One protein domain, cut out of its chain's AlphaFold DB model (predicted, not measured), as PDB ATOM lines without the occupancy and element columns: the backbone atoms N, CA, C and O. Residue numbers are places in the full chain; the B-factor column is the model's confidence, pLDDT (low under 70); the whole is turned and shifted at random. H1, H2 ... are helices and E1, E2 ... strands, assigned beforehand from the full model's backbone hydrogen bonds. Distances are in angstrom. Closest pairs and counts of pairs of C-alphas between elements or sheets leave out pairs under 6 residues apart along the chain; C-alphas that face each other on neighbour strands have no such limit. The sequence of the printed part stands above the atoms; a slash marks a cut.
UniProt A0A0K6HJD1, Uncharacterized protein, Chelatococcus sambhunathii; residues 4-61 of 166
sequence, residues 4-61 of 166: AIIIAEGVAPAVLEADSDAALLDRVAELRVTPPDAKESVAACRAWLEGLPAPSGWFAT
ATOM      1  N   ALA A   4      22.338 -31.851 -16.584       96.94
ATOM      2  CA  ALA A   4      21.765 -33.081 -17.119       96.94
ATOM      3  C   ALA A   4      22.317 -33.354 -18.522       96.94
ATOM      4  O   ALA A   4      22.283 -32.483 -19.395       96.94
ATOM      5  N   ILE A   5      22.797 -34.575 -18.749       96.69
ATOM      6  CA  ILE A   5      23.168 -35.084 -20.073       96.69
ATOM      7  C   ILE A   5      22.100 -36.084 -20.505       96.69
ATOM      8  O   ILE A   5      21.777 -37.008 -19.761       96.69
ATOM      9  N   ILE A   6      21.578 -35.919 -21.718       95.75
ATOM     10  CA  ILE A   6      20.483 -36.731 -22.252       95.75
ATOM     11  C   ILE A   6      20.882 -37.269 -23.618       95.75
ATOM     12  O   ILE A   6      21.082 -36.507 -24.566       95.75
ATOM     13  N   ILE A   7      20.968 -38.593 -23.725       93.69
ATOM     14  CA  ILE A   7      21.198 -39.318 -24.974       93.69
ATOM     15  C   ILE A   7      20.082 -40.343 -25.120       93.69
ATOM     16  O   ILE A   7      20.186 -41.468 -24.643       93.69
ATOM     17  N   ALA A   8      19.004 -39.933 -25.777       90.00
ATOM     18  CA  ALA A   8      17.859 -40.783 -26.059       90.00
ATOM     19  C   ALA A   8      17.824 -41.174 -27.542       90.00
ATOM     20  O   ALA A   8      18.324 -40.454 -28.409       90.00
ATOM     21  N   GLU A   9      17.241 -42.333 -27.837       85.19
ATOM     22  CA  GLU A   9      17.135 -42.829 -29.206       85.19
ATOM     23  C   GLU A   9      16.248 -41.913 -30.064       85.19
ATOM     24  O   GLU A   9      15.205 -41.435 -29.624       85.19
ATOM     25  N   GLY A  10      16.681 -41.647 -31.300       80.50
ATOM     26  CA  GLY A  10      15.916 -40.840 -32.255       80.50
ATOM     27  C   GLY A  10      15.852 -39.340 -31.943       80.50
ATOM     28  O   GLY A  10      15.138 -38.616 -32.637       80.50
ATOM     29  N   VAL A  11      16.592 -38.852 -30.941       85.62
ATOM     30  CA  VAL A  11      16.602 -37.438 -30.538       85.62
ATOM     31  C   VAL A  11      18.032 -36.906 -30.490       85.62
ATOM     32  O   VAL A  11      18.980 -37.628 -30.184       85.62
ATOM     33  N   ALA A  12      18.200 -35.624 -30.822       87.06
ATOM     34  CA  ALA A  12      19.486 -34.954 -30.690       87.06
ATOM     35  C   ALA A  12      19.928 -34.949 -29.211       87.06
ATOM     36  O   ALA A  12      19.130 -34.559 -28.354       87.06
ATOM     37  N   PRO A  13      21.175 -35.351 -28.898       91.69
ATOM     38  CA  PRO A  13      21.691 -35.281 -27.539       91.69
ATOM     39  C   PRO A  13      21.605 -33.866 -26.967       91.69
ATOM     40  O   PRO A  13      21.904 -32.897 -27.667       91.69
ATOM     41  N   ALA A  14      21.249 -33.758 -25.691       93.62
ATOM     42  CA  ALA A  14      21.136 -32.483 -24.993       93.62
ATOM     43  C   ALA A  14      22.039 -32.451 -23.757       93.62
ATOM     44  O   ALA A  14      22.186 -33.450 -23.051       93.62
ATOM     45  N   VAL A  15      22.627 -31.283 -23.501       95.56
ATOM     46  CA  VAL A  15      23.303 -30.952 -22.243       95.56
ATOM     47  C   VAL A  15      22.616 -29.710 -21.702       95.56
ATOM     48  O   VAL A  15      22.615 -28.668 -22.360       95.56
ATOM     49  N   LEU A  16      21.977 -29.845 -20.547       96.56
ATOM     50  CA  LEU A  16      21.220 -28.782 -19.903       96.56
ATOM     51  C   LEU A  16      21.878 -28.432 -18.578       96.56
ATOM     52  O   LEU A  16      22.221 -29.319 -17.808       96.56
ATOM     53  N   GLU A  17      22.018 -27.143 -18.313       97.00
ATOM     54  CA  GLU A  17      22.549 -26.606 -17.063       97.00
ATOM     55  C   GLU A  17      21.544 -25.604 -16.491       97.00
ATOM     56  O   GLU A  17      20.854 -24.909 -17.247       97.00
ATOM     57  N   ALA A  18      21.427 -25.543 -15.168       96.62
ATOM     58  CA  ALA A  18      20.589 -24.556 -14.500       96.62
ATOM     59  C   ALA A  18      21.156 -24.162 -13.133       96.62
ATOM     60  O   ALA A  18      22.061 -24.805 -12.604       96.62
ATOM     61  N   ASP A  19      20.586 -23.115 -12.538       96.31
ATOM     62  CA  ASP A  19      21.039 -22.588 -11.246       96.31
ATOM     63  C   ASP A  19      20.618 -23.461 -10.053       96.31
ATOM     64  O   ASP A  19      21.215 -23.388  -8.980       96.31
ATOM     65  N   SER A  20      19.606 -24.316 -10.227       97.25
ATOM     66  CA  SER A  20      19.093 -25.213  -9.188       97.25
ATOM     67  C   SER A  20      18.545 -26.511  -9.774       97.25
ATOM     68  O   SER A  20      18.233 -26.578 -10.963       97.25
ATOM     69  N   ASP A  21      18.389 -27.536  -8.928       97.25
ATOM     70  CA  ASP A  21      17.827 -28.823  -9.352       97.25
ATOM     71  C   ASP A  21      16.376 -28.680  -9.848       97.25
ATOM     72  O   ASP A  21      15.990 -29.336 -10.812       97.25
ATOM     73  N   ALA A  22      15.587 -27.793  -9.231       96.88
ATOM     74  CA  ALA A  22      14.216 -27.511  -9.654       96.88
ATOM     75  C   ALA A  22      14.180 -26.865 -11.048       96.88
ATOM     76  O   ALA A  22      13.489 -27.353 -11.935       96.88
ATOM     77  N   ALA A  23      15.008 -25.839 -11.274       97.25
ATOM     78  CA  ALA A  23      15.103 -25.195 -12.582       97.25
ATOM     79  C   ALA A  23      15.622 -26.158 -13.663       97.25
ATOM     80  O   ALA A  23      15.185 -26.097 -14.809       97.25
ATOM     81  N   LEU A  24      16.544 -27.065 -13.320       97.62
ATOM     82  CA  LEU A  24      17.011 -28.078 -14.263       97.62
ATOM     83  C   LEU A  24      15.900 -29.075 -14.606       97.62
ATOM     84  O   LEU A  24      15.746 -29.415 -15.777       97.62
ATOM     85  N   LEU A  25      15.106 -29.505 -13.619       97.88
ATOM     86  CA  LEU A  25      13.961 -30.387 -13.844       97.88
ATOM     87  C   LEU A  25      12.962 -29.748 -14.809       97.88
ATOM     88  O   LEU A  25      12.558 -30.413 -15.759       97.88
ATOM     89  N   ASP A  26      12.630 -28.469 -14.622       97.31
ATOM     90  CA  ASP A  26      11.724 -27.743 -15.517       97.31
ATOM     91  C   ASP A  26      12.238 -27.767 -16.967       97.31
ATOM     92  O   ASP A  26      11.510 -28.143 -17.888       97.31
ATOM     93  N   ARG A  27      13.535 -27.492 -17.177       97.12
ATOM     94  CA  ARG A  27      14.158 -27.545 -18.515       97.12
ATOM     95  C   ARG A  27      14.151 -28.949 -19.118       97.12
ATOM     96  O   ARG A  27      13.958 -29.100 -20.322       97.12
ATOM     97  N   VAL A  28      14.377 -29.986 -18.311       95.44
ATOM     98  CA  VAL A  28      14.302 -31.377 -18.779       95.44
ATOM     99  C   VAL A  28      12.854 -31.751 -19.113       95.44
ATOM    100  O   VAL A  28      12.609 -32.422 -20.116       95.44
ATOM    101  N   ALA A  29      11.878 -31.292 -18.331       95.56
ATOM    102  CA  ALA A  29      10.460 -31.571 -18.526       95.56
ATOM    103  C   ALA A  29       9.888 -30.945 -19.812       95.56
ATOM    104  O   ALA A  29       8.956 -31.507 -20.402       95.56
ATOM    105  N   GLU A  30      10.463 -29.839 -20.291       95.06
ATOM    106  CA  GLU A  30      10.131 -29.222 -21.584       95.06
ATOM    107  C   GLU A  30      10.528 -30.091 -22.789       95.06
ATOM    108  O   GLU A  30       9.961 -29.958 -23.879       95.06
ATOM    109  N   LEU A  31      11.478 -31.016 -22.618       93.62
ATOM    110  CA  LEU A  31      11.881 -31.908 -23.695       93.62
ATOM    111  C   LEU A  31      10.776 -32.926 -23.993       93.62
ATOM    112  O   LEU A  31      10.230 -33.596 -23.115       93.62
ATOM    113  N   ARG A  32      10.492 -33.104 -25.287       91.75
ATOM    114  CA  ARG A  32       9.491 -34.072 -25.769       91.75
ATOM    115  C   ARG A  32       9.845 -35.521 -25.446       91.75
ATOM    116  O   ARG A  32       8.951 -36.351 -25.367       91.75
ATOM    117  N   VAL A  33      11.137 -35.809 -25.308       93.44
ATOM    118  CA  VAL A  33      11.644 -37.159 -25.043       93.44
ATOM    119  C   VAL A  33      11.520 -37.565 -23.577       93.44
ATOM    120  O   VAL A  33      11.602 -38.747 -23.264       93.44
ATOM    121  N   THR A  34      11.313 -36.595 -22.684       94.75
ATOM    122  CA  THR A  34      11.167 -36.850 -21.255       94.75
ATOM    123  C   THR A  34       9.797 -37.477 -21.001       94.75
ATOM    124  O   THR A  34       8.778 -36.841 -21.311       94.75
ATOM    125  N   PRO A  35       9.735 -38.705 -20.460       95.12
ATOM    126  CA  PRO A  35       8.471 -39.381 -20.216       95.12
ATOM    127  C   PRO A  35       7.718 -38.715 -19.047       95.12
ATOM    128  O   PRO A  35       8.343 -38.033 -18.234       95.12
ATOM    129  N   PRO A  36       6.376 -38.824 -18.977       95.56
ATOM    130  CA  PRO A  36       5.577 -38.078 -17.999       95.56
ATOM    131  C   PRO A  36       5.955 -38.341 -16.536       95.56
ATOM    132  O   PRO A  36       6.023 -37.398 -15.756       95.56
ATOM    133  N   ASP A  37       6.260 -39.592 -16.196       95.62
ATOM    134  CA  ASP A  37       6.701 -40.040 -14.871       95.62
ATOM    135  C   ASP A  37       8.035 -39.398 -14.453       95.62
ATOM    136  O   ASP A  37       8.198 -38.964 -13.313       95.62
ATOM    137  N   ALA A  38       8.972 -39.233 -15.389       95.25
ATOM    138  CA  ALA A  38      10.242 -38.558 -15.132       95.25
ATOM    139  C   ALA A  38      10.089 -37.056 -14.824       95.25
ATOM    140  O   ALA A  38      11.009 -36.457 -14.271       95.25
ATOM    141  N   LYS A  39       8.949 -36.433 -15.158       96.06
ATOM    142  CA  LYS A  39       8.693 -35.001 -14.903       96.06
ATOM    143  C   LYS A  39       8.185 -34.725 -13.489       96.06
ATOM    144  O   LYS A  39       8.165 -33.572 -13.074       96.06
ATOM    145  N   GLU A  40       7.765 -35.754 -12.754       94.50
ATOM    146  CA  GLU A  40       7.089 -35.596 -11.460       94.50
ATOM    147  C   GLU A  40       8.025 -35.122 -10.345       94.50
ATOM    148  O   GLU A  40       7.599 -34.456  -9.401       94.50
ATOM    149  N   SER A  41       9.308 -35.480 -10.419       97.19
ATOM    150  CA  SER A  41      10.295 -35.105  -9.410       97.19
ATOM    151  C   SER A  41      11.724 -35.232  -9.927       97.19
ATOM    152  O   SER A  41      12.009 -35.990 -10.853       97.19
ATOM    153  N   VAL A  42      12.658 -34.563  -9.244       96.88
ATOM    154  CA  VAL A  42      14.099 -34.713  -9.501       96.88
ATOM    155  C   VAL A  42      14.527 -36.178  -9.363       96.88
ATOM    156  O   VAL A  42      15.316 -36.665 -10.165       96.88
ATOM    157  N   ALA A  43      13.988 -36.905  -8.378       97.12
ATOM    158  CA  ALA A  43      14.314 -38.313  -8.161       97.12
ATOM    159  C   ALA A  43      13.861 -39.204  -9.332       97.12
ATOM    160  O   ALA A  43      14.647 -40.019  -9.812       97.12
ATOM    161  N   ALA A  44      12.634 -39.010  -9.825       96.94
ATOM    162  CA  ALA A  44      12.117 -39.741 -10.982       96.94
ATOM    163  C   ALA A  44      12.914 -39.417 -12.255       96.94
ATOM    164  O   ALA A  44      13.305 -40.322 -12.992       96.94
ATOM    165  N   CYS A  45      13.241 -38.138 -12.470       96.81
ATOM    166  CA  CYS A  45      14.078 -37.719 -13.588       96.81
ATOM    167  C   CYS A  45      15.466 -38.372 -13.542       96.81
ATOM    168  O   CYS A  45      15.942 -38.861 -14.562       96.81
ATOM    169  N   ARG A  46      16.114 -38.412 -12.370       97.12
ATOM    170  CA  ARG A  46      17.423 -39.066 -12.195       97.12
ATOM    171  C   ARG A  46      17.361 -40.555 -12.527       97.12
ATOM    172  O   ARG A  46      18.175 -41.020 -13.316       97.12
ATOM    173  N   ALA A  47      16.359 -41.262 -12.004       96.56
ATOM    174  CA  ALA A  47      16.167 -42.686 -12.277       96.56
ATOM    175  C   ALA A  47      15.954 -42.969 -13.774       96.56
ATOM    176  O   ALA A  47      16.510 -43.920 -14.319       96.56
ATOM    177  N   TRP A  48      15.195 -42.115 -14.467       96.06
ATOM    178  CA  TRP A  48      15.034 -42.218 -15.916       96.06
ATOM    179  C   TRP A  48      16.356 -41.995 -16.666       96.06
ATOM    180  O   TRP A  48      16.703 -42.792 -17.538       96.06
ATOM    181  N   LEU A  49      17.117 -40.954 -16.309       96.31
ATOM    182  CA  LEU A  49      18.404 -40.643 -16.942       96.31
ATOM    183  C   LEU A  49      19.436 -41.764 -16.764       96.31
ATOM    184  O   LEU A  49      20.212 -42.015 -17.682       96.31
ATOM    185  N   GLU A  50      19.429 -42.457 -15.625       94.31
ATOM    186  CA  GLU A  50      20.277 -43.633 -15.369       94.31
ATOM    187  C   GLU A  50      19.941 -44.824 -16.280       94.31
ATOM    188  O   GLU A  50      20.811 -45.642 -16.580       94.31
ATOM    189  N   GLY A  51      18.695 -44.914 -16.753       94.25
ATOM    190  CA  GLY A  51      18.263 -45.920 -17.723       94.25
ATOM    191  C   GLY A  51      18.669 -45.612 -19.168       94.25
ATOM    192  O   GLY A  51      18.569 -46.485 -20.033       94.25
ATOM    193  N   LEU A  52      19.123 -44.388 -19.454       94.38
ATOM    194  CA  LEU A  52      19.551 -43.994 -20.793       94.38
ATOM    195  C   LEU A  52      20.992 -44.445 -21.091       94.38
ATOM    196  O   LEU A  52      21.817 -44.605 -20.189       94.38
ATOM    197  N   PRO A  53      21.354 -44.598 -22.379       92.50
ATOM    198  CA  PRO A  53      22.732 -44.831 -22.779       92.50
ATOM    199  C   PRO A  53      23.704 -43.811 -22.177       92.50
ATOM    200  O   PRO A  53      23.499 -42.598 -22.254       92.50
ATOM    201  N   ALA A  54      24.830 -44.297 -21.656       91.12
ATOM    202  CA  ALA A  54      25.907 -43.434 -21.182       91.12
ATOM    203  C   ALA A  54      26.391 -42.461 -22.293       91.12
ATOM    204  O   ALA A  54      26.316 -42.786 -23.483       91.12
ATOM    205  N   PRO A  55      26.964 -41.293 -21.965       94.44
ATOM    206  CA  PRO A  55      27.095 -40.697 -20.635       94.44
ATOM    207  C   PRO A  55      25.848 -39.919 -20.156       94.44
ATOM    208  O   PRO A  55      26.010 -38.869 -19.542       94.44
ATOM    209  N   SER A  56      24.621 -40.371 -20.449       96.00
ATOM    210  CA  SER A  56      23.422 -39.755 -19.856       96.00
ATOM    211  C   SER A  56      23.464 -39.796 -18.327       96.00
ATOM    212  O   SER A  56      24.024 -40.728 -17.748       96.00
ATOM    213  N   GLY A  57      22.892 -38.781 -17.682       96.50
ATOM    214  CA  GLY A  57      22.879 -38.681 -16.226       96.50
ATOM    215  C   GLY A  57      22.579 -37.278 -15.712       96.50
ATOM    216  O   GLY A  57      22.467 -36.322 -16.482       96.50
ATOM    217  N   TRP A  58      22.468 -37.177 -14.390       97.69
ATOM    218  CA  TRP A  58      22.341 -35.928 -13.643       97.69
ATOM    219  C   TRP A  58      23.582 -35.731 -12.781       97.69
ATOM    220  O   TRP A  58      23.974 -36.636 -12.047       97.69
ATOM    221  N   PHE A  59      24.170 -34.545 -12.833       97.56
ATOM    222  CA  PHE A  59      25.436 -34.216 -12.187       97.56
ATOM    223  C   PHE A  59      25.276 -32.949 -11.359       97.56
ATOM    224  O   PHE A  59      24.528 -32.041 -11.729       97.56
ATOM    225  N   ALA A  60      25.979 -32.871 -10.232       96.12
ATOM    226  CA  ALA A  60      25.916 -31.701  -9.364       96.12
ATOM    227  C   ALA A  60      26.622 -30.486  -9.986       96.12
ATOM    228  O   ALA A  60      26.252 -29.341  -9.707       96.12
ATOM    229  N   THR A  61      27.637 -30.736 -10.821       95.94
ATOM    230  CA  THR A  61      28.421 -29.695 -11.490       95.94
ATOM    231  C   THR A  61      28.809 -30.075 -12.919       95.94
ATOM    232  O   THR A  61      28.804 -31.250 -13.301       95.94
TER     233      THR A  61
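AT A GLANCE: This is residues 4 to 61 of the 166 residues of an uncharacterized protein of Chelatococcus sambhunathii (UniProt A0A0K6HJD1). A small three-stranded sheet forms a wall with two short helices, H1 and H2, packed over one face and the other face bare. The long link between the helices, residues 30 to 41, passes on the side of the helices away from the sheet, and the turn between E1 and E2, residues 7 to 13, makes one end of the longest axis. The printed part has 58 residues, with three named strands and two named helices in the order E1, E2, H1, H2, E3; the sheet runs E2, E1, E3 and is antiparallel throughout. The class is mixed, helices and strands, with 28 residues in named elements, under half of those printed. The whole is compact and rounded, with a radius of gyration of the C-alphas of 10.1 A and spans of 27 by 24 by 17 A.

IN THESE COORDINATES: E1, residues 4 to 6, begins at C-alpha 4 (21.765, -33.081, -17.119) and is 6.4 A long. E2, residues 14 to 17, is 10.0 A long. H1, residues 21 to 29, is 12.1 A long and begins at C-alpha 21 (17.827, -28.823, -9.352). H2, residues 42 to 50, is 12.3 A long. E3, residues 57 to 59, is 6.5 A long and ends at C-alpha 59 (25.436, -34.216, -12.187).

HOW THE PARTS SIT: E1 is the inner strand, and E2 and E3 are edge strands. E1 and E2 form a hairpin, antiparallel at 172 degrees, with N 4 and O 16 within hydrogen-bond range at 2.8 A. E1 and E3 are antiparallel at 163 degrees, with N 5 and O 57 at 2.9 A and N 57 and O 5 at 3.0 A. H1 is on the sheet over E2 at a height over the sheet of 8.9 A, and runs along the strands, at 19 degrees to E2 on the local plane; the closest C-alphas of H1 and E2 are those of Leu 24 and Glu 17, 6.4 A apart. H2 is on the same face, over E3 at a height over the sheet of 7.4 A, and stands up from the sheet at 47 degrees; the closest C-alphas of H2 and E3 are those of Leu 49 and Gly 57, 4.9 A apart. H1 and H2 touch at a steep tilt of 58 degrees, the same way, with the C-alphas of Leu 25 and Val 42 closest at 6.1 A. E2, H1, H2 and E3 make a split strand-helix-strand unit, two strands running the same way with E1 between them in the sheet, and its crossover is right-handed. In both helices every O i to N i+4 pair is within hydrogen-bond range.

THE WHOLE: The two C-alphas farthest apart are those of Gly 10 and Asp 19, at 28.3 A. The printed part has no cut. The link from H1 to H2 is long, with 12 residues, and the link from E2 to H1 is tight. The mean pLDDT of the printed part is 94.8, and no printed residue is under 70.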